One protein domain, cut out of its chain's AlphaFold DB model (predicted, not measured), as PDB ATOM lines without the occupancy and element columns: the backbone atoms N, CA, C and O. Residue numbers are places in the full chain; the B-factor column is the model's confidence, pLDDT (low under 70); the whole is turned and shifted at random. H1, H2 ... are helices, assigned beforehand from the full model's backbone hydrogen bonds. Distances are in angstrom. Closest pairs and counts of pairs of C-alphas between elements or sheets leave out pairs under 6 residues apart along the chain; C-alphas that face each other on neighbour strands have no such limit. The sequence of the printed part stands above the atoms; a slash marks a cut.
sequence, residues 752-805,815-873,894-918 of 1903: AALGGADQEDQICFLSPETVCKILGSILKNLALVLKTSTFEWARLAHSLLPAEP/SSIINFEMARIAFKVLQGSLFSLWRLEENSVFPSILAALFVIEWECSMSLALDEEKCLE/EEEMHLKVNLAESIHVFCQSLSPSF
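Overview. This is residues 752 to 805, 815 to 873 and 894 to 918 of the 1903 residues of the protein "E3 ubiquitin-protein ligase listerin" of Zea mays (UniProt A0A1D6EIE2). Look for four longer helices gathered round a middle: H1, H3, H6 and H5 touch in a closed round, H1 to H3, H3 to H6, H6 to H5 and H5 back to H1, with H5 crossing H6 steeply. Short H2 folds back from the end of H1 and packs on H5, short H4 sits by residues 771 to 775 of H1, and residues 868 to 873 of H5 stick out free. The printed part has 138 residues with six named helices, in the order H1 to H6, and no named strand; its class is all helix. It is compact, with a radius of gyration of the C-alphas of 15.7 A, and elongated, spanning 54 by 33 by 25 A.

Along the chain. Begin at Ala 752; residues 752 to 767 hold no named element. Find C-alpha 768 at (165.234, 127.376, 162.157); from there H1 runs 29.1 A, over residues 768 to 787. H2 is residues 792 to 798, H3 residues 816 to 831, 22.1 A long, and H4 residues 834 to 840. H5, the longest, runs 42.3 A over residues 845 to 873 and ends at C-alpha 873, at (186.398, 99.592, 121.554). H6, residues 894 to 913, is 28.0 A long and ends at C-alpha 913, at (159.688, 114.538, 140.361).

Arrangement. Start at H1, the hub, which touches four helices. With residues 783 to 787 alone it touches H2 in a helical hairpin, C-alphas 787 and 795 being closest at 5.2 A. H1 touches H3 opposite ways, at a shallow tilt of 34.9 degrees, only just short of steep; the closest C-alphas, Leu 782 and Ala 823, are 4.8 A apart. H1 and H4 only just touch, with 3 pairs of C-alphas within 8 A, the closest being Val 771 and Leu 837 at 7.4 A. H5 touches H1 the same way at a shallow tilt of 25 degrees, closest at C-alphas 779 and 849, 5.5 A. H2 touches H5 at C-alphas 794 and 859, 6.6 A apart. H6 touches H3 the same way at 20 degrees, a shallow tilt, closest at C-alphas 817 and 896, 6.0 A. H5 and H6 touch opposite ways at a steep tilt of 49 degrees; the closest C-alphas, Glu 857 and Ala 904, are 4.5 A apart. H3 and H5 are near each other, while H1 and H6 are apart. Every O i to N i+4 pair is within hydrogen-bond range in H2, H3, H5 and H6; in H1 it is 14 of 16, and in H4 1 of 3, beside 3 of 4 O i to N i+3 pairs.

Size, cuts and confidence. The two C-alphas farthest apart, Ser 767 and Glu 873, are 55.4 A apart. Residues 806 to 814 and 874 to 893 are not printed, with gaps of 22.1 A and 18.8 A between C-alphas. The links H1 to H2, H3 to H4 and H4 to H5 are tight. Mean pLDDT of the printed part is 79.3; look for values under 70 in 23 residues, among them 757 to 762, 802 to 805 and 839 to 843.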
ATOM      1  N   ALA A 752     161.858 112.882 159.464       82.37
ATOM      2  CA  ALA A 752     160.615 112.981 160.224       82.37
ATOM      3  C   ALA A 752     160.525 114.289 161.033       82.37
ATOM      4  O   ALA A 752     159.463 114.909 161.060       82.37
ATOM      5  N   ALA A 753     161.624 114.750 161.634       83.57
ATOM      6  CA  ALA A 753     161.672 115.989 162.408       83.57
ATOM      7  C   ALA A 753     161.577 117.257 161.536       83.57
ATOM      8  O   ALA A 753     160.869 118.198 161.905       83.57
ATOM      9  N   LEU A 754     162.234 117.273 160.371       82.71
ATOM     10  CA  LEU A 754     162.144 118.362 159.392       82.71
ATOM     11  C   LEU A 754     160.782 118.409 158.687       82.71
ATOM     12  O   LEU A 754     160.190 119.480 158.574       82.71
ATOM     13  N   GLY A 755     160.284 117.256 158.235       74.92
ATOM     14  CA  GLY A 755     159.134 117.181 157.334       74.92
ATOM     15  C   GLY A 755     159.419 117.730 155.944       74.92
ATOM     16  O   GLY A 755     160.562 118.022 155.601       74.92
ATOM     17  N   GLY A 756     158.367 117.899 155.153       72.39
ATOM     18  CA  GLY A 756     158.429 118.390 153.781       72.39
ATOM     19  C   GLY A 756     158.882 117.334 152.781       72.39
ATOM     20  O   GLY A 756     159.686 117.640 151.902       72.39
ATOM     21  N   ALA A 757     158.394 116.099 152.933       68.68
ATOM     22  CA  ALA A 757     158.534 115.049 151.919       68.68
ATOM     23  C   ALA A 757     157.567 115.256 150.732       68.68
ATOM     24  O   ALA A 757     157.860 114.841 149.614       68.68
ATOM     25  N   ASP A 758     156.443 115.937 150.966       68.41
ATOM     26  CA  ASP A 758     155.530 116.451 149.947       68.41
ATOM     27  C   ASP A 758     155.261 117.954 150.181       68.41
ATOM     28  O   ASP A 758     155.664 118.527 151.198       68.41
ATOM     29  N   GLN A 759     154.627 118.618 149.209       67.83
ATOM     30  CA  GLN A 759     154.380 120.067 149.251       67.83
ATOM     31  C   GLN A 759     153.323 120.469 150.306       67.83
ATOM     32  O   GLN A 759     153.277 121.633 150.722       67.83
ATOM     33  N   GLU A 760     152.487 119.520 150.747       66.58
ATOM     34  CA  GLU A 760     151.432 119.730 151.747       66.58
ATOM     35  C   GLU A 760     151.957 119.578 153.191       66.58
ATOM     36  O   GLU A 760     151.449 120.243 154.100       66.58
ATOM     37  N   ASP A 761     153.025 118.800 153.410       68.72
ATOM     38  CA  ASP A 761     153.727 118.635 154.687       68.72
ATOM     39  C   ASP A 761     154.558 119.869 155.074       68.72
ATOM     40  O   ASP A 761     155.789 119.913 155.108       68.72
ATOM     41  N   GLN A 762     153.824 120.899 155.459       66.41
ATOM     42  CA  GLN A 762     154.314 122.167 155.976       66.41
ATOM     43  C   GLN A 762     154.741 122.083 157.468       66.41
ATOM     44  O   GLN A 762     154.901 123.125 158.123       66.41
ATOM     45  N   ILE A 763     154.901 120.882 158.052       73.91
ATOM     46  CA  ILE A 763     155.071 120.669 159.503       73.91
ATOM     47  C   ILE A 763     156.530 120.338 159.857       73.91
ATOM     48  O   ILE A 763     156.936 119.180 159.853       73.91
ATOM     49  N   CYS A 764     157.294 121.357 160.263       78.19
ATOM     50  CA  CYS A 764     158.646 121.198 160.813       78.19
ATOM     51  C   CYS A 764     158.644 121.316 162.345       78.19
ATOM     52  O   CYS A 764     158.219 122.340 162.901       78.19
ATOM     53  N   PHE A 765     159.140 120.270 163.014       80.83
ATOM     54  CA  PHE A 765     159.201 120.148 164.475       80.83
ATOM     55  C   PHE A 765     160.461 120.782 165.094       80.83
ATOM     56  O   PHE A 765     160.516 120.933 166.313       80.83
ATOM     57  N   LEU A 766     161.447 121.165 164.273       82.54
ATOM     58  CA  LEU A 766     162.722 121.764 164.691       82.54
ATOM     59  C   LEU A 766     162.706 123.305 164.640       82.54
ATOM     60  O   LEU A 766     161.855 123.933 163.996       82.54
ATOM     61  N   SER A 767     163.679 123.926 165.308       80.03
ATOM     62  CA  SER A 767     163.960 125.361 165.223       80.03
ATOM     63  C   SER A 767     164.730 125.730 163.938       80.03
ATOM     64  O   SER A 767     165.550 124.940 163.462       80.03
ATOM     65  N   PRO A 768     164.538 126.945 163.377       77.13
ATOM     66  CA  PRO A 768     165.234 127.376 162.157       77.13
ATOM     67  C   PRO A 768     166.770 127.317 162.233       77.13
ATOM     68  O   PRO A 768     167.417 127.009 161.235       77.13
ATOM     69  N   GLU A 769     167.362 127.558 163.410       80.64
ATOM     70  CA  GLU A 769     168.819 127.492 163.604       80.64
ATOM     71  C   GLU A 769     169.376 126.075 163.410       80.64
ATOM     72  O   GLU A 769     170.443 125.903 162.814       80.64
ATOM     73  N   THR A 770     168.654 125.051 163.879       82.32
ATOM     74  CA  THR A 770     169.019 123.645 163.664       82.32
ATOM     75  C   THR A 770     168.928 123.287 162.181       82.32
ATOM     76  O   THR A 770     169.831 122.639 161.653       82.32
ATOM     77  N   VAL A 771     167.901 123.773 161.474       79.37
ATOM     78  CA  VAL A 771     167.727 123.519 160.033       79.37
ATOM     79  C   VAL A 771     168.867 124.116 159.195       79.37
ATOM     80  O   VAL A 771     169.405 123.430 158.325       79.37
ATOM     81  N   CYS A 772     169.319 125.341 159.491       79.70
ATOM     82  CA  CYS A 772     170.471 125.940 158.801       79.70
ATOM     83  C   CYS A 772     171.756 125.100 158.939       79.70
ATOM     84  O   CYS A 772     172.503 124.953 157.971       79.70
ATOM     85  N   LYS A 773     172.001 124.501 160.114       81.35
ATOM     86  CA  LYS A 773     173.162 123.618 160.346       81.35
ATOM     87  C   LYS A 773     173.072 122.316 159.543       81.35
ATOM     88  O   LYS A 773     174.091 121.847 159.036       81.35
ATOM     89  N   ILE A 774     171.865 121.763 159.380       80.74
ATOM     90  CA  ILE A 774     171.621 120.584 158.531       80.74
ATOM     91  C   ILE A 774     171.972 120.905 157.069       80.74
ATOM     92  O   ILE A 774     172.746 120.173 156.451       80.74
ATOM     93  N   LEU A 775     171.481 122.032 156.537       80.95
ATOM     94  CA  LEU A 775     171.743 122.468 155.156       80.95
ATOM     95  C   LEU A 775     173.241 122.635 154.850       80.95
ATOM     96  O   LEU A 775     173.713 122.144 153.823       80.95
ATOM     97  N   GLY A 776     174.002 123.274 155.745       81.59
ATOM     98  CA  GLY A 776     175.452 123.431 155.573       81.59
ATOM     99  C   GLY A 776     176.203 122.092 155.510       81.59
ATOM    100  O   GLY A 776     177.107 121.923 154.691       81.59
ATOM    101  N   SER A 777     175.787 121.109 156.318       81.71
ATOM    102  CA  SER A 777     176.359 119.753 156.297       81.71
ATOM    103  C   SER A 777     176.034 118.997 154.999       81.71
ATOM    104  O   SER A 777     176.904 118.332 154.434       81.71
ATOM    105  N   ILE A 778     174.813 119.157 154.467       83.89
ATOM    106  CA  ILE A 778     174.401 118.553 153.188       83.89
ATOM    107  C   ILE A 778     175.280 119.068 152.040       83.89
ATOM    108  O   ILE A 778     175.855 118.261 151.310       83.89
ATOM    109  N   LEU A 779     175.447 120.392 151.913       85.46
ATOM    110  CA  LEU A 779     176.275 120.978 150.850       85.46
ATOM    111  C   LEU A 779     177.732 120.495 150.928       85.46
ATOM    112  O   LEU A 779     178.311 120.136 149.904       85.46
ATOM    113  N   LYS A 780     178.310 120.432 152.136       83.73
ATOM    114  CA  LYS A 780     179.682 119.946 152.359       83.73
ATOM    115  C   LYS A 780     179.889 118.516 151.844       83.73
ATOM    116  O   LYS A 780     180.907 118.242 151.212       83.73
ATOM    117  N   ASN A 781     178.933 117.621 152.094       83.67
ATOM    118  CA  ASN A 781     179.030 116.217 151.686       83.67
ATOM    119  C   ASN A 781     178.850 116.032 150.170       83.67
ATOM    120  O   ASN A 781     179.553 115.219 149.576       83.67
ATOM    121  N   LEU A 782     177.969 116.813 149.530       86.50
ATOM    122  CA  LEU A 782     177.803 116.808 148.068       86.50
ATOM    123  C   LEU A 782     179.043 117.381 147.355       86.50
ATOM    124  O   LEU A 782     179.572 116.770 146.429       86.50
ATOM    125  N   ALA A 783     179.562 118.519 147.826       85.26
ATOM    126  CA  ALA A 783     180.733 119.178 147.243       85.26
ATOM    127  C   ALA A 783     181.998 118.293 147.269       85.26
ATOM    128  O   ALA A 783     182.831 118.370 146.361       85.26
ATOM    129  N   LEU A 784     182.136 117.417 148.272       84.16
ATOM    130  CA  LEU A 784     183.298 116.538 148.405       84.16
ATOM    131  C   LEU A 784     183.458 115.569 147.220       84.16
ATOM    132  O   LEU A 784     184.587 115.350 146.785       84.16
ATOM    133  N   VAL A 785     182.355 115.054 146.659       84.47
ATOM    134  CA  VAL A 785     182.378 114.174 145.473       84.47
ATOM    135  C   VAL A 785     182.991 114.897 144.274       84.47
ATOM    136  O   VAL A 785     183.922 114.385 143.655       84.47
ATOM    137  N   LEU A 786     182.530 116.123 144.002       85.82
ATOM    138  CA  LEU A 786     183.010 116.952 142.891       85.82
ATOM    139  C   LEU A 786     184.494 117.308 143.032       85.82
ATOM    140  O   LEU A 786     185.238 117.278 142.054       85.82
ATOM    141  N   LYS A 787     184.951 117.570 144.264       84.88
ATOM    142  CA  LYS A 787     186.370 117.803 144.572       84.88
ATOM    143  C   LYS A 787     187.256 116.593 144.233       84.88
ATOM    144  O   LYS A 787     188.424 116.786 143.895       84.88
ATOM    145  N   THR A 788     186.720 115.372 144.309       82.60
ATOM    146  CA  THR A 788     187.439 114.113 144.032       82.60
ATOM    147  C   THR A 788     187.139 113.479 142.667       82.60
ATOM    148  O   THR A 788     187.616 112.378 142.409       82.60
ATOM    149  N   SER A 789     186.386 114.143 141.782       82.42
ATOM    150  CA  SER A 789     186.069 113.606 140.449       82.42
ATOM    151  C   SER A 789     187.308 113.470 139.551       82.42
ATOM    152  O   SER A 789     188.220 114.306 139.565       82.42
ATOM    153  N   THR A 790     187.306 112.429 138.714       81.46
ATOM    154  CA  THR A 790     188.275 112.226 137.628       81.46
ATOM    155  C   THR A 790     188.167 113.310 136.551       81.46
ATOM    156  O   THR A 790     189.187 113.719 135.992       81.46
ATOM    157  N   PHE A 791     186.966 113.840 136.302       85.35
ATOM    158  CA  PHE A 791     186.734 114.878 135.303       85.35
ATOM    159  C   PHE A 791     187.228 116.251 135.779       85.35
ATOM    160  O   PHE A 791     186.876 116.746 136.852       85.35
ATOM    161  N   GLU A 792     188.035 116.914 134.948       86.88
ATOM    162  CA  GLU A 792     188.554 118.256 135.236       86.88
ATOM    163  C   GLU A 792     187.435 119.303 135.341       86.88
ATOM    164  O   GLU A 792     187.450 120.130 136.252       86.88
ATOM    165  N   TRP A 793     186.411 119.216 134.485       89.40
ATOM    166  CA  TRP A 793     185.277 120.142 134.513       89.40
ATOM    167  C   TRP A 793     184.458 120.056 135.811       89.40
ATOM    168  O   TRP A 793     184.016 121.089 136.309       89.40
ATOM    169  N   ALA A 794     184.312 118.868 136.408       87.54
ATOM    170  CA  ALA A 794     183.593 118.682 137.671       87.54
ATOM    171  C   ALA A 794     184.372 119.281 138.860       87.54
ATOM    172  O   ALA A 794     183.794 119.937 139.731       87.54
ATOM    173  N   ARG A 795     185.709 119.158 138.846       88.49
ATOM    174  CA  ARG A 795     186.596 119.833 139.811       88.49
ATOM    175  C   ARG A 795     186.590 121.358 139.651       88.49
ATOM    176  O   ARG A 795     186.694 122.068 140.651       88.49
ATOM    177  N   LEU A 796     186.426 121.874 138.429       88.04
ATOM    178  CA  LEU A 796     186.206 123.306 138.185       88.04
ATOM    179  C   LEU A 796     184.817 123.754 138.666       88.04
ATOM    180  O   LEU A 796     184.719 124.777 139.343       88.04
ATOM    181  N   ALA A 797     183.763 122.974 138.415       86.88
ATOM    182  CA  ALA A 797     182.403 123.259 138.875       86.88
ATOM    183  C   ALA A 797     182.296 123.349 140.410       86.88
ATOM    184  O   ALA A 797     181.619 124.237 140.922       86.88
ATOM    185  N   HIS A 798     183.044 122.523 141.157       85.34
ATOM    186  CA  HIS A 798     183.170 122.648 142.617       85.34
ATOM    187  C   HIS A 798     183.588 124.063 143.070       85.34
ATOM    188  O   HIS A 798     183.121 124.532 144.103       85.34
ATOM    189  N   SER A 799     184.424 124.777 142.305       84.30
ATOM    190  CA  SER A 799     184.856 126.140 142.667       84.30
ATOM    191  C   SER A 799     183.749 127.203 142.570       84.30
ATOM    192  O   SER A 799     183.894 128.283 143.141       84.30
ATOM    193  N   LEU A 800     182.631 126.893 141.901       84.71
ATOM    194  CA  LEU A 800     181.450 127.758 141.807       84.71
ATOM    195  C   LEU A 800     180.488 127.584 143.001       84.71
ATOM    196  O   LEU A 800     179.524 128.340 143.125       84.71
ATOM    197  N   LEU A 801     180.739 126.604 143.880       81.91
ATOM    198  CA  LEU A 801     179.901 126.277 145.035       81.91
ATOM    199  C   LEU A 801     180.496 126.869 146.332       81.91
ATOM    200  O   LEU A 801     181.545 126.411 146.791       81.91
ATOM    201  N   PRO A 802     179.855 127.867 146.971       68.30
ATOM    202  CA  PRO A 802     180.346 128.452 148.217       68.30
ATOM    203  C   PRO A 802     180.156 127.505 149.414       68.30
ATOM    204  O   PRO A 802     179.058 127.386 149.958       68.30
ATOM    205  N   ALA A 803     181.245 126.884 149.872       57.67
ATOM    206  CA  ALA A 803     181.323 126.198 151.164       57.67
ATOM    207  C   ALA A 803     182.133 127.041 152.170       57.67
ATOM    208  O   ALA A 803     183.233 127.495 151.852       57.67
ATOM    209  N   GLU A 804     181.605 127.256 153.381       54.32
ATOM    210  CA  GLU A 804     182.293 128.045 154.415       54.32
ATOM    211  C   GLU A 804     183.595 127.367 154.897       54.32
ATOM    212  O   GLU A 804     183.592 126.173 155.217       54.32
ATOM    213  N   PRO A 805     184.718 128.107 154.994       40.61
ATOM    214  CA  PRO A 805     186.013 127.546 155.360       40.61
ATOM    215  C   PRO A 805     186.274 127.593 156.880       40.61
ATOM    216  O   PRO A 805     187.222 128.246 157.314       40.61
ATOM    217  N   SER A 815     188.279 106.917 150.810       65.43
ATOM    218  CA  SER A 815     188.112 106.405 149.443       65.43
ATOM    219  C   SER A 815     186.972 107.112 148.697       65.43
ATOM    220  O   SER A 815     186.055 107.662 149.315       65.43
ATOM    221  N   SER A 816     186.986 107.054 147.359       70.67
ATOM    222  CA  SER A 816     185.896 107.569 146.511       70.67
ATOM    223  C   SER A 816     184.534 107.009 146.937       70.67
ATOM    224  O   SER A 816     183.581 107.769 147.101       70.67
ATOM    225  N   ILE A 817     184.483 105.706 147.233       77.98
ATOM    226  CA  ILE A 817     183.327 104.988 147.789       77.98
ATOM    227  C   ILE A 817     182.742 105.711 149.015       77.98
ATOM    228  O   ILE A 817     181.551 106.017 149.022       77.98
ATOM    229  N   ILE A 818     183.560 106.067 150.017       79.07
ATOM    230  CA  ILE A 818     183.089 106.753 151.238       79.07
ATOM    231  C   ILE A 818     182.516 108.143 150.907       79.07
ATOM    232  O   ILE A 818     181.513 108.557 151.490       79.07
ATOM    233  N   ASN A 819     183.099 108.862 149.942       82.80
ATOM    234  CA  ASN A 819     182.579 110.165 149.515       82.80
ATOM    235  C   ASN A 819     181.206 110.030 148.833       82.80
ATOM    236  O   ASN A 819     180.292 110.792 149.155       82.80
ATOM    237  N   PHE A 820     181.028 109.031 147.961       83.12
ATOM    238  CA  PHE A 820     179.729 108.717 147.358       83.12
ATOM    239  C   PHE A 820     178.699 108.240 148.397       83.12
ATOM    240  O   PHE A 820     177.535 108.631 148.318       83.12
ATOM    241  N   GLU A 821     179.098 107.479 149.422       81.41
ATOM    242  CA  GLU A 821     178.205 107.111 150.529       81.41
ATOM    243  C   GLU A 821     177.743 108.323 151.350       81.41
ATOM    244  O   GLU A 821     176.551 108.438 151.649       81.41
ATOM    245  N   MET A 822     178.643 109.255 151.681       82.16
ATOM    246  CA  MET A 822     178.289 110.487 152.398       82.16
ATOM    247  C   MET A 822     177.380 111.398 151.564       82.16
ATOM    248  O   MET A 822     176.411 111.945 152.099       82.16
ATOM    249  N   ALA A 823     177.637 111.527 150.259       84.21
ATOM    250  CA  ALA A 823     176.761 112.251 149.339       84.21
ATOM    251  C   ALA A 823     175.378 111.589 149.226       84.21
ATOM    252  O   ALA A 823     174.367 112.284 149.290       84.21
ATOM    253  N   ARG A 824     175.309 110.251 149.167       85.86
ATOM    254  CA  ARG A 824     174.053 109.484 149.186       85.86
ATOM    255  C   ARG A 824     173.259 109.696 150.479       85.86
ATOM    256  O   ARG A 824     172.043 109.851 150.421       85.86
ATOM    257  N   ILE A 825     173.919 109.736 151.641       82.50
ATOM    258  CA  ILE A 825     173.268 110.031 152.933       82.50
ATOM    259  C   ILE A 825     172.744 111.475 152.963       82.50
ATOM    260  O   ILE A 825     171.590 111.700 153.325       82.50
ATOM    261  N   ALA A 826     173.552 112.449 152.535       85.36
ATOM    262  CA  ALA A 826     173.142 113.852 152.449       85.36
ATOM    263  C   ALA A 826     171.961 114.056 151.484       85.36
ATOM    264  O   ALA A 826     171.008 114.768 151.807       85.36
ATOM    265  N   PHE A 827     171.986 113.371 150.338       88.33
ATOM    266  CA  PHE A 827     170.900 113.365 149.367       88.33
ATOM    267  C   PHE A 827     169.614 112.743 149.932       88.33
ATOM    268  O   PHE A 827     168.556 113.346 149.786       88.33
ATOM    269  N   LYS A 828     169.683 111.613 150.656       85.65
ATOM    270  CA  LYS A 828     168.508 111.031 151.341       85.65
ATOM    271  C   LYS A 828     167.841 112.019 152.307       85.65
ATOM    272  O   LYS A 828     166.613 112.084 152.347       85.65
ATOM    273  N   VAL A 829     168.627 112.781 153.079       85.24
ATOM    274  CA  VAL A 829     168.084 113.807 153.991       85.24
ATOM    275  C   VAL A 829     167.379 114.910 153.200       85.24
ATOM    276  O   VAL A 829     166.244 115.258 153.520       85.24
ATOM    277  N   LEU A 830     168.021 115.427 152.147       84.47
ATOM    278  CA  LEU A 830     167.458 116.464 151.277       84.47
ATOM    279  C   LEU A 830     166.161 115.999 150.593       84.47
ATOM    280  O   LEU A 830     165.154 116.699 150.648       84.47
ATOM    281  N   GLN A 831     166.165 114.803 150.003       84.53
ATOM    282  CA  GLN A 831     165.013 114.201 149.328       84.53
ATOM    283  C   GLN A 831     163.820 114.039 150.279       84.53
ATOM    284  O   GLN A 831     162.692 114.349 149.912       84.53
ATOM    285  N   GLY A 832     164.068 113.596 151.516       78.43
ATOM    286  CA  GLY A 832     163.035 113.436 152.538       78.43
ATOM    287  C   GLY A 832     162.586 114.729 153.228       78.43
ATOM    288  O   GLY A 832     161.773 114.636 154.147       78.43
ATOM    289  N   SER A 833     163.120 115.903 152.854       81.33
ATOM    290  CA  SER A 833     162.788 117.168 153.528       81.33
ATOM    291  C   SER A 833     162.755 118.446 152.673       81.33
ATOM    292  O   SER A 833     162.565 119.535 153.218       81.33
ATOM    293  N   LEU A 834     162.894 118.358 151.344       78.91
ATOM    294  CA  LEU A 834     163.039 119.520 150.453       78.91
ATOM    295  C   LEU A 834     162.001 120.631 150.698       78.91
ATOM    296  O   LEU A 834     162.368 121.804 150.788       78.91
ATOM    297  N   PHE A 835     160.718 120.287 150.842       75.81
ATOM    298  CA  PHE A 835     159.647 121.283 150.960       75.81
ATOM    299  C   PHE A 835     159.623 122.000 152.322       75.81
ATOM    300  O   PHE A 835     159.089 123.105 152.415       75.81
ATOM    301  N   SER A 836     160.233 121.437 153.374       71.86
ATOM    302  CA  SER A 836     160.398 122.140 154.655       71.86
ATOM    303  C   SER A 836     161.639 123.031 154.649       71.86
ATOM    304  O   SER A 836     161.606 124.132 155.205       71.86
ATOM    305  N   LEU A 837     162.697 122.595 153.957       71.16
ATOM    306  CA  LEU A 837     163.924 123.358 153.724       71.16
ATOM    307  C   LEU A 837     163.677 124.599 152.851       71.16
ATOM    308  O   LEU A 837     164.310 125.631 153.071       71.16
ATOM    309  N   TRP A 838     162.696 124.543 151.942       70.98
ATOM    310  CA  TRP A 838     162.259 125.672 151.111       70.98
ATOM    311  C   TRP A 838     161.880 126.929 151.926       70.98
ATOM    312  O   TRP A 838     162.093 128.052 151.475       70.98
ATOM    313  N   ARG A 839     161.445 126.791 153.189       65.86
ATOM    314  CA  ARG A 839     161.185 127.943 154.082       65.86
ATOM    315  C   ARG A 839     162.414 128.799 154.420       65.86
ATOM    316  O   ARG A 839     162.257 129.842 155.049       65.86
ATOM    317  N   LEU A 840     163.616 128.360 154.048       67.90
ATOM    318  CA  LEU A 840     164.881 129.073 154.242       67.90
ATOM    319  C   LEU A 840     165.522 129.488 152.906       67.90
ATOM    320  O   LEU A 840     166.738 129.652 152.839       67.90
ATOM    321  N   GLU A 841     164.722 129.668 151.848       63.65
ATOM    322  CA  GLU A 841     165.198 129.976 150.490       63.65
ATOM    323  C   GLU A 841     166.111 131.215 150.388       63.65
ATOM    324  O   GLU A 841     167.011 131.243 149.552       63.65
ATOM    325  N   GLU A 842     165.961 132.214 151.266       62.14
ATOM    326  CA  GLU A 842     166.860 133.382 151.308       62.14
ATOM    327  C   GLU A 842     168.331 133.019 151.620       62.14
ATOM    328  O   GLU A 842     169.233 133.841 151.439       62.14
ATOM    329  N   ASN A 843     168.600 131.796 152.089       66.27
ATOM    330  CA  ASN A 843     169.926 131.355 152.496       66.27
ATOM    331  C   ASN A 843     170.780 130.889 151.297       66.27
ATOM    332  O   ASN A 843     170.374 130.051 150.490       66.27
ATOM    333  N   SER A 844     172.016 131.391 151.201       70.01
ATOM    334  CA  SER A 844     172.926 131.212 150.047       70.01
ATOM    335  C   SER A 844     173.295 129.758 149.722       70.01
ATOM    336  O   SER A 844     173.762 129.460 148.618       70.01
ATOM    337  N   VAL A 845     173.082 128.861 150.681       79.35
ATOM    338  CA  VAL A 845     173.367 127.428 150.605       79.35
ATOM    339  C   VAL A 845     172.399 126.705 149.657       79.35
ATOM    340  O   VAL A 845     172.821 125.800 148.942       79.35
ATOM    341  N   PHE A 846     171.124 127.109 149.586       83.22
ATOM    342  CA  PHE A 846     170.091 126.365 148.847       83.22
ATOM    343  C   PHE A 846     170.301 126.324 147.313       83.22
ATOM    344  O   PHE A 846     170.327 125.218 146.767       83.22
ATOM    345  N   PRO A 847     170.579 127.447 146.608       83.59
ATOM    346  CA  PRO A 847     170.930 127.405 145.181       83.59
ATOM    347  C   PRO A 847     172.185 126.563 144.905       83.59
ATOM    348  O   PRO A 847     172.300 125.927 143.861       83.59
ATOM    349  N   SER A 848     173.121 126.538 145.857       86.82
ATOM    350  CA  SER A 848     174.384 125.803 145.747       86.82
ATOM    351  C   SER A 848     174.188 124.293 145.919       86.82
ATOM    352  O   SER A 848     174.843 123.515 145.234       86.82
ATOM    353  N   ILE A 849     173.252 123.865 146.778       86.94
ATOM    354  CA  ILE A 849     172.834 122.459 146.876       86.94
ATOM    355  C   ILE A 849     172.208 122.008 145.554       86.94
ATOM    356  O   ILE A 849     172.644 121.002 145.003       86.94
ATOM    357  N   LEU A 850     171.245 122.765 145.016       87.01
ATOM    358  CA  LEU A 850     170.599 122.432 143.739       87.01
ATOM    359  C   LEU A 850     171.616 122.351 142.589       87.01
ATOM    360  O   LEU A 850     171.600 121.386 141.830       87.01
ATOM    361  N   ALA A 851     172.551 123.303 142.497       88.25
ATOM    362  CA  ALA A 851     173.617 123.250 141.500       88.25
ATOM    363  C   ALA A 851     174.541 122.029 141.677       88.25
ATOM    364  O   ALA A 851     174.907 121.395 140.690       88.25
ATOM    365  N   ALA A 852     174.883 121.656 142.917       89.57
ATOM    366  CA  ALA A 852     175.693 120.469 143.188       89.57
ATOM    367  C   ALA A 852     175.014 119.172 142.715       89.57
ATOM    368  O   ALA A 852     175.704 118.293 142.204       89.57
ATOM    369  N   LEU A 853     173.683 119.059 142.839       90.17
ATOM    370  CA  LEU A 853     172.932 117.892 142.361       90.17
ATOM    371  C   LEU A 853     173.091 117.692 140.848       90.17
ATOM    372  O   LEU A 853     173.557 116.632 140.433       90.17
ATOM    373  N   PHE A 854     172.786 118.717 140.043       89.40
ATOM    374  CA  PHE A 854     172.931 118.655 138.581       89.40
ATOM    375  C   PHE A 854     174.363 118.296 138.161       89.40
ATOM    376  O   PHE A 854     174.565 117.419 137.327       89.40
ATOM    377  N   VAL A 855     175.377 118.917 138.773       90.56
ATOM    378  CA  VAL A 855     176.785 118.657 138.425       90.56
ATOM    379  C   VAL A 855     177.203 117.216 138.773       90.56
ATOM    380  O   VAL A 855     177.940 116.607 137.999       90.56
ATOM    381  N   ILE A 856     176.724 116.639 139.886       88.51
ATOM    382  CA  ILE A 856     176.989 115.231 140.250       88.51
ATOM    383  C   ILE A 856     176.297 114.267 139.273       88.51
ATOM    384  O   ILE A 856     176.915 113.296 138.834       88.51
ATOM    385  N   GLU A 857     175.041 114.537 138.907       88.55
ATOM    386  CA  GLU A 857     174.282 113.754 137.922       88.55
ATOM    387  C   GLU A 857     175.007 113.712 136.565       88.55
ATOM    388  O   GLU A 857     175.243 112.642 136.001       88.55
ATOM    389  N   TRP A 858     175.438 114.877 136.079       90.94
ATOM    390  CA  TRP A 858     176.174 115.044 134.827       90.94
ATOM    391  C   TRP A 858     177.558 114.369 134.840       90.94
ATOM    392  O   TRP A 858     177.960 113.764 133.845       90.94
ATOM    393  N   GLU A 859     178.275 114.407 135.969       89.37
ATOM    394  CA  GLU A 859     179.569 113.722 136.143       89.37
ATOM    395  C   GLU A 859     179.418 112.201 136.036       89.37
ATOM    396  O   GLU A 859     180.217 111.529 135.373       89.37
ATOM    397  N   CYS A 860     178.345 111.659 136.610       86.59
ATOM    398  CA  CYS A 860     178.022 110.243 136.515       86.59
ATOM    399  C   CYS A 860     177.542 109.864 135.103       86.59
ATOM    400  O   CYS A 860     177.964 108.837 134.578       86.59
ATOM    401  N   SER A 861     176.739 110.711 134.451       86.79
ATOM    402  CA  SER A 861     176.299 110.522 133.060       86.79
ATOM    403  C   SER A 861     177.483 110.454 132.081       86.79
ATOM    404  O   SER A 861     177.570 109.519 131.283       86.79
ATOM    405  N   MET A 862     178.460 111.365 132.198       88.09
ATOM    406  CA  MET A 862     179.707 111.284 131.423       88.09
ATOM    407  C   MET A 862     180.586 110.091 131.818       88.09
ATOM    408  O   MET A 862     181.204 109.490 130.940       88.09
ATOM    409  N   SER A 863     180.627 109.713 133.104       84.69
ATOM    410  CA  SER A 863     181.343 108.504 133.550       84.69
ATOM    411  C   SER A 863     180.815 107.245 132.853       84.69
ATOM    412  O   SER A 863     181.604 106.391 132.463       84.69
ATOM    413  N   LEU A 864     179.493 107.142 132.679       83.40
ATOM    414  CA  LEU A 864     178.836 105.994 132.049       83.40
ATOM    415  C   LEU A 864     179.055 105.956 130.538       83.40
ATOM    416  O   LEU A 864     179.444 104.918 130.012       83.40
ATOM    417  N   ALA A 865     178.889 107.089 129.850       82.83
ATOM    418  CA  ALA A 865     179.142 107.169 128.410       82.83
ATOM    419  C   ALA A 865     180.593 106.790 128.048       82.83
ATOM    420  O   ALA A 865     180.827 106.186 127.004       82.83
ATOM    421  N   LEU A 866     181.554 107.100 128.928       82.68
ATOM    422  CA  LEU A 866     182.960 106.731 128.759       82.68
ATOM    423  C   LEU A 866     183.218 105.224 128.943       82.68
ATOM    424  O   LEU A 866     184.130 104.684 128.319       82.68
ATOM    425  N   ASP A 867     182.448 104.542 129.794       76.90
ATOM    426  CA  ASP A 867     182.558 103.088 129.974       76.90
ATOM    427  C   ASP A 867     181.864 102.319 128.836       76.90
ATOM    428  O   ASP A 867     182.408 101.332 128.343       76.90
ATOM    429  N   GLU A 868     180.729 102.825 128.331       77.51
ATOM    430  CA  GLU A 868     180.090 102.327 127.102       77.51
ATOM    431  C   GLU A 868     181.050 102.387 125.899       77.51
ATOM    432  O   GLU A 868     181.192 101.402 125.173       77.51
ATOM    433  N   GLU A 869     181.728 103.524 125.702       73.59
ATOM    434  CA  GLU A 869     182.668 103.746 124.594       73.59
ATOM    435  C   GLU A 869     183.885 102.802 124.697       73.59
ATOM    436  O   GLU A 869     184.199 102.094 123.739       73.59
ATOM    437  N   LYS A 870     184.473 102.645 125.893       74.20
ATOM    438  CA  LYS A 870     185.559 101.672 126.144       74.20
ATOM    439  C   LYS A 870     185.119 100.218 125.974       74.20
ATOM    440  O   LYS A 870     185.883  99.396 125.463       74.20
ATOM    441  N   CYS A 871     183.891  99.878 126.368       65.59
ATOM    442  CA  CYS A 871     183.334  98.554 126.111       65.59
ATOM    443  C   CYS A 871     183.198  98.299 124.602       65.59
ATOM    444  O   CYS A 871     183.549  97.214 124.142       65.59
ATOM    445  N   LEU A 872     182.753  99.281 123.815       59.02
ATOM    446  CA  LEU A 872     182.642  99.148 122.359       59.02
ATOM    447  C   LEU A 872     184.008  98.974 121.678       59.02
ATOM    448  O   LEU A 872     184.138  98.083 120.841       59.02
ATOM    449  N   GLU A 873     185.029  99.737 122.078       58.92
ATOM    450  CA  GLU A 873     186.398  99.592 121.554       58.92
ATOM    451  C   GLU A 873     187.012  98.229 121.914       58.92
ATOM    452  O   GLU A 873     187.536  97.533 121.043       58.92
ATOM    453  N   GLU A 894     183.304  97.874 139.763       64.23
ATOM    454  CA  GLU A 894     181.877  97.537 139.655       64.23
ATOM    455  C   GLU A 894     181.065  98.146 140.817       64.23
ATOM    456  O   GLU A 894     179.994  98.708 140.592       64.23
ATOM    457  N   GLU A 895     181.587  98.105 142.050       71.63
ATOM    458  CA  GLU A 895     180.933  98.688 143.232       71.63
ATOM    459  C   GLU A 895     180.909 100.231 143.200       71.63
ATOM    460  O   GLU A 895     179.877 100.837 143.500       71.63
ATOM    461  N   GLU A 896     181.994 100.880 142.756       73.57
ATOM    462  CA  GLU A 896     182.046 102.340 142.577       73.57
ATOM    463  C   GLU A 896     181.122 102.831 141.449       73.57
ATOM    464  O   GLU A 896     180.367 103.786 141.648       73.57
ATOM    465  N   MET A 897     181.110 102.162 140.287       76.66
ATOM    466  CA  MET A 897     180.163 102.480 139.211       76.66
ATOM    467  C   MET A 897     178.718 102.279 139.660       76.66
ATOM    468  O   MET A 897     177.880 103.141 139.409       76.66
ATOM    469  N   HIS A 898     178.416 101.192 140.372       81.23
ATOM    470  CA  HIS A 898     177.077 100.951 140.899       81.23
ATOM    471  C   HIS A 898     176.648 102.057 141.882       81.23
ATOM    472  O   HIS A 898     175.509 102.517 141.821       81.23
ATOM    473  N   LEU A 899     177.543 102.554 142.744       80.94
ATOM    474  CA  LEU A 899     177.257 103.701 143.619       80.94
ATOM    475  C   LEU A 899     177.024 105.006 142.836       80.94
ATOM    476  O   LEU A 899     176.060 105.713 143.140       80.94
ATOM    477  N   LYS A 900     177.844 105.298 141.813       85.22
ATOM    478  CA  LYS A 900     177.658 106.445 140.900       85.22
ATOM    479  C   LYS A 900     176.302 106.395 140.190       85.22
ATOM    480  O   LYS A 900     175.546 107.360 140.275       85.22
ATOM    481  N   VAL A 901     175.970 105.269 139.549       81.96
ATOM    482  CA  VAL A 901     174.692 105.049 138.840       81.96
ATOM    483  C   VAL A 901     173.514 105.278 139.778       81.96
ATOM    484  O   VAL A 901     172.674 106.127 139.501       81.96
ATOM    485  N   ASN A 902     173.478 104.587 140.923       83.36
ATOM    486  CA  ASN A 902     172.357 104.694 141.856       83.36
ATOM    487  C   ASN A 902     172.184 106.120 142.403       83.36
ATOM    488  O   ASN A 902     171.049 106.554 142.604       83.36
ATOM    489  N   LEU A 903     173.274 106.856 142.656       86.16
ATOM    490  CA  LEU A 903     173.184 108.250 143.096       86.16
ATOM    491  C   LEU A 903     172.658 109.154 141.973       86.16
ATOM    492  O   LEU A 903     171.749 109.943 142.219       86.16
ATOM    493  N   ALA A 904     173.180 109.016 140.755       84.94
ATOM    494  CA  ALA A 904     172.773 109.820 139.605       84.94
ATOM    495  C   ALA A 904     171.318 109.567 139.193       84.94
ATOM    496  O   ALA A 904     170.570 110.523 139.024       84.94
ATOM    497  N   GLU A 905     170.884 108.307 139.122       84.66
ATOM    498  CA  GLU A 905     169.480 107.953 138.883       84.66
ATOM    499  C   GLU A 905     168.571 108.513 139.985       84.66
ATOM    500  O   GLU A 905     167.523 109.085 139.688       84.66
ATOM    501  N   SER A 906     168.985 108.417 141.256       85.08
ATOM    502  CA  SER A 906     168.213 108.975 142.375       85.08
ATOM    503  C   SER A 906     168.083 110.501 142.289       85.08
ATOM    504  O   SER A 906     167.007 111.029 142.569       85.08
ATOM    505  N   ILE A 907     169.148 111.203 141.880       87.02
ATOM    506  CA  ILE A 907     169.143 112.656 141.659       87.02
ATOM    507  C   ILE A 907     168.265 113.021 140.456       87.02
ATOM    508  O   ILE A 907     167.387 113.868 140.596       87.02
ATOM    509  N   HIS A 908     168.430 112.348 139.317       84.77
ATOM    510  CA  HIS A 908     167.670 112.606 138.093       84.77
ATOM    511  C   HIS A 908     166.161 112.410 138.308       84.77
ATOM    512  O   HIS A 908     165.357 113.295 138.006       84.77
ATOM    513  N   VAL A 909     165.767 111.282 138.916       83.42
ATOM    514  CA  VAL A 909     164.366 110.992 139.268       83.42
ATOM    515  C   VAL A 909     163.825 112.019 140.260       83.42
ATOM    516  O   VAL A 909     162.675 112.437 140.135       83.42
ATOM    517  N   PHE A 910     164.633 112.472 141.221       84.84
ATOM    518  CA  PHE A 910     164.236 113.534 142.141       84.84
ATOM    519  C   PHE A 910     164.006 114.859 141.412       84.84
ATOM    520  O   PHE A 910     162.903 115.389 141.514       84.84
ATOM    521  N   CYS A 911     164.965 115.342 140.619       79.08
ATOM    522  CA  CYS A 911     164.845 116.570 139.829       79.08
ATOM    523  C   CYS A 911     163.622 116.551 138.893       79.08
ATOM    524  O   CYS A 911     162.912 117.550 138.808       79.08
ATOM    525  N   GLN A 912     163.323 115.410 138.257       78.62
ATOM    526  CA  GLN A 912     162.120 115.225 137.431       78.62
ATOM    527  C   GLN A 912     160.814 115.097 138.232       78.62
ATOM    528  O   GLN A 912     159.744 115.400 137.706       78.62
ATOM    529  N   SER A 913     160.868 114.640 139.488       76.18
ATOM    530  CA  SER A 913     159.688 114.538 140.361       76.18
ATOM    531  C   SER A 913     159.215 115.887 140.912       76.18
ATOM    532  O   SER A 913     158.075 115.998 141.369       76.18
ATOM    533  N   LEU A 914     160.065 116.920 140.852       76.62
ATOM    534  CA  LEU A 914     159.706 118.284 141.229       76.62
ATOM    535  C   LEU A 914     158.746 118.862 140.187       76.62
ATOM    536  O   LEU A 914     159.053 118.927 138.997       76.62
ATOM    537  N   SER A 915     157.566 119.283 140.637       66.72
ATOM    538  CA  SER A 915     156.549 119.858 139.759       66.72
ATOM    539  C   SER A 915     157.063 121.129 139.065       66.72
ATOM    540  O   SER A 915     157.865 121.855 139.651       66.72
ATOM    541  N   PRO A 916     156.550 121.497 137.875       68.89
ATOM    542  CA  PRO A 916     156.819 122.815 137.289       68.89
ATOM    543  C   PRO A 916     156.519 123.950 138.281       68.89
ATOM    544  O   PRO A 916     157.321 124.859 138.452       68.89
ATOM    545  N   SER A 917     155.449 123.790 139.073       69.52
ATOM    546  CA  SER A 917     155.086 124.710 140.152       69.52
ATOM    547  C   SER A 917     156.102 124.810 141.296       69.52
ATOM    548  O   SER A 917     156.031 125.768 142.057       69.52
ATOM    549  N   PHE A 918     157.028 123.866 141.479       77.24
ATOM    550  CA  PHE A 918     158.147 124.053 142.409       77.24
ATOM    551  C   PHE A 918     159.098 125.120 141.858       77.24
ATOM    552  O   PHE A 918     159.384 126.096 142.547       77.24
TER     553      PHE A 918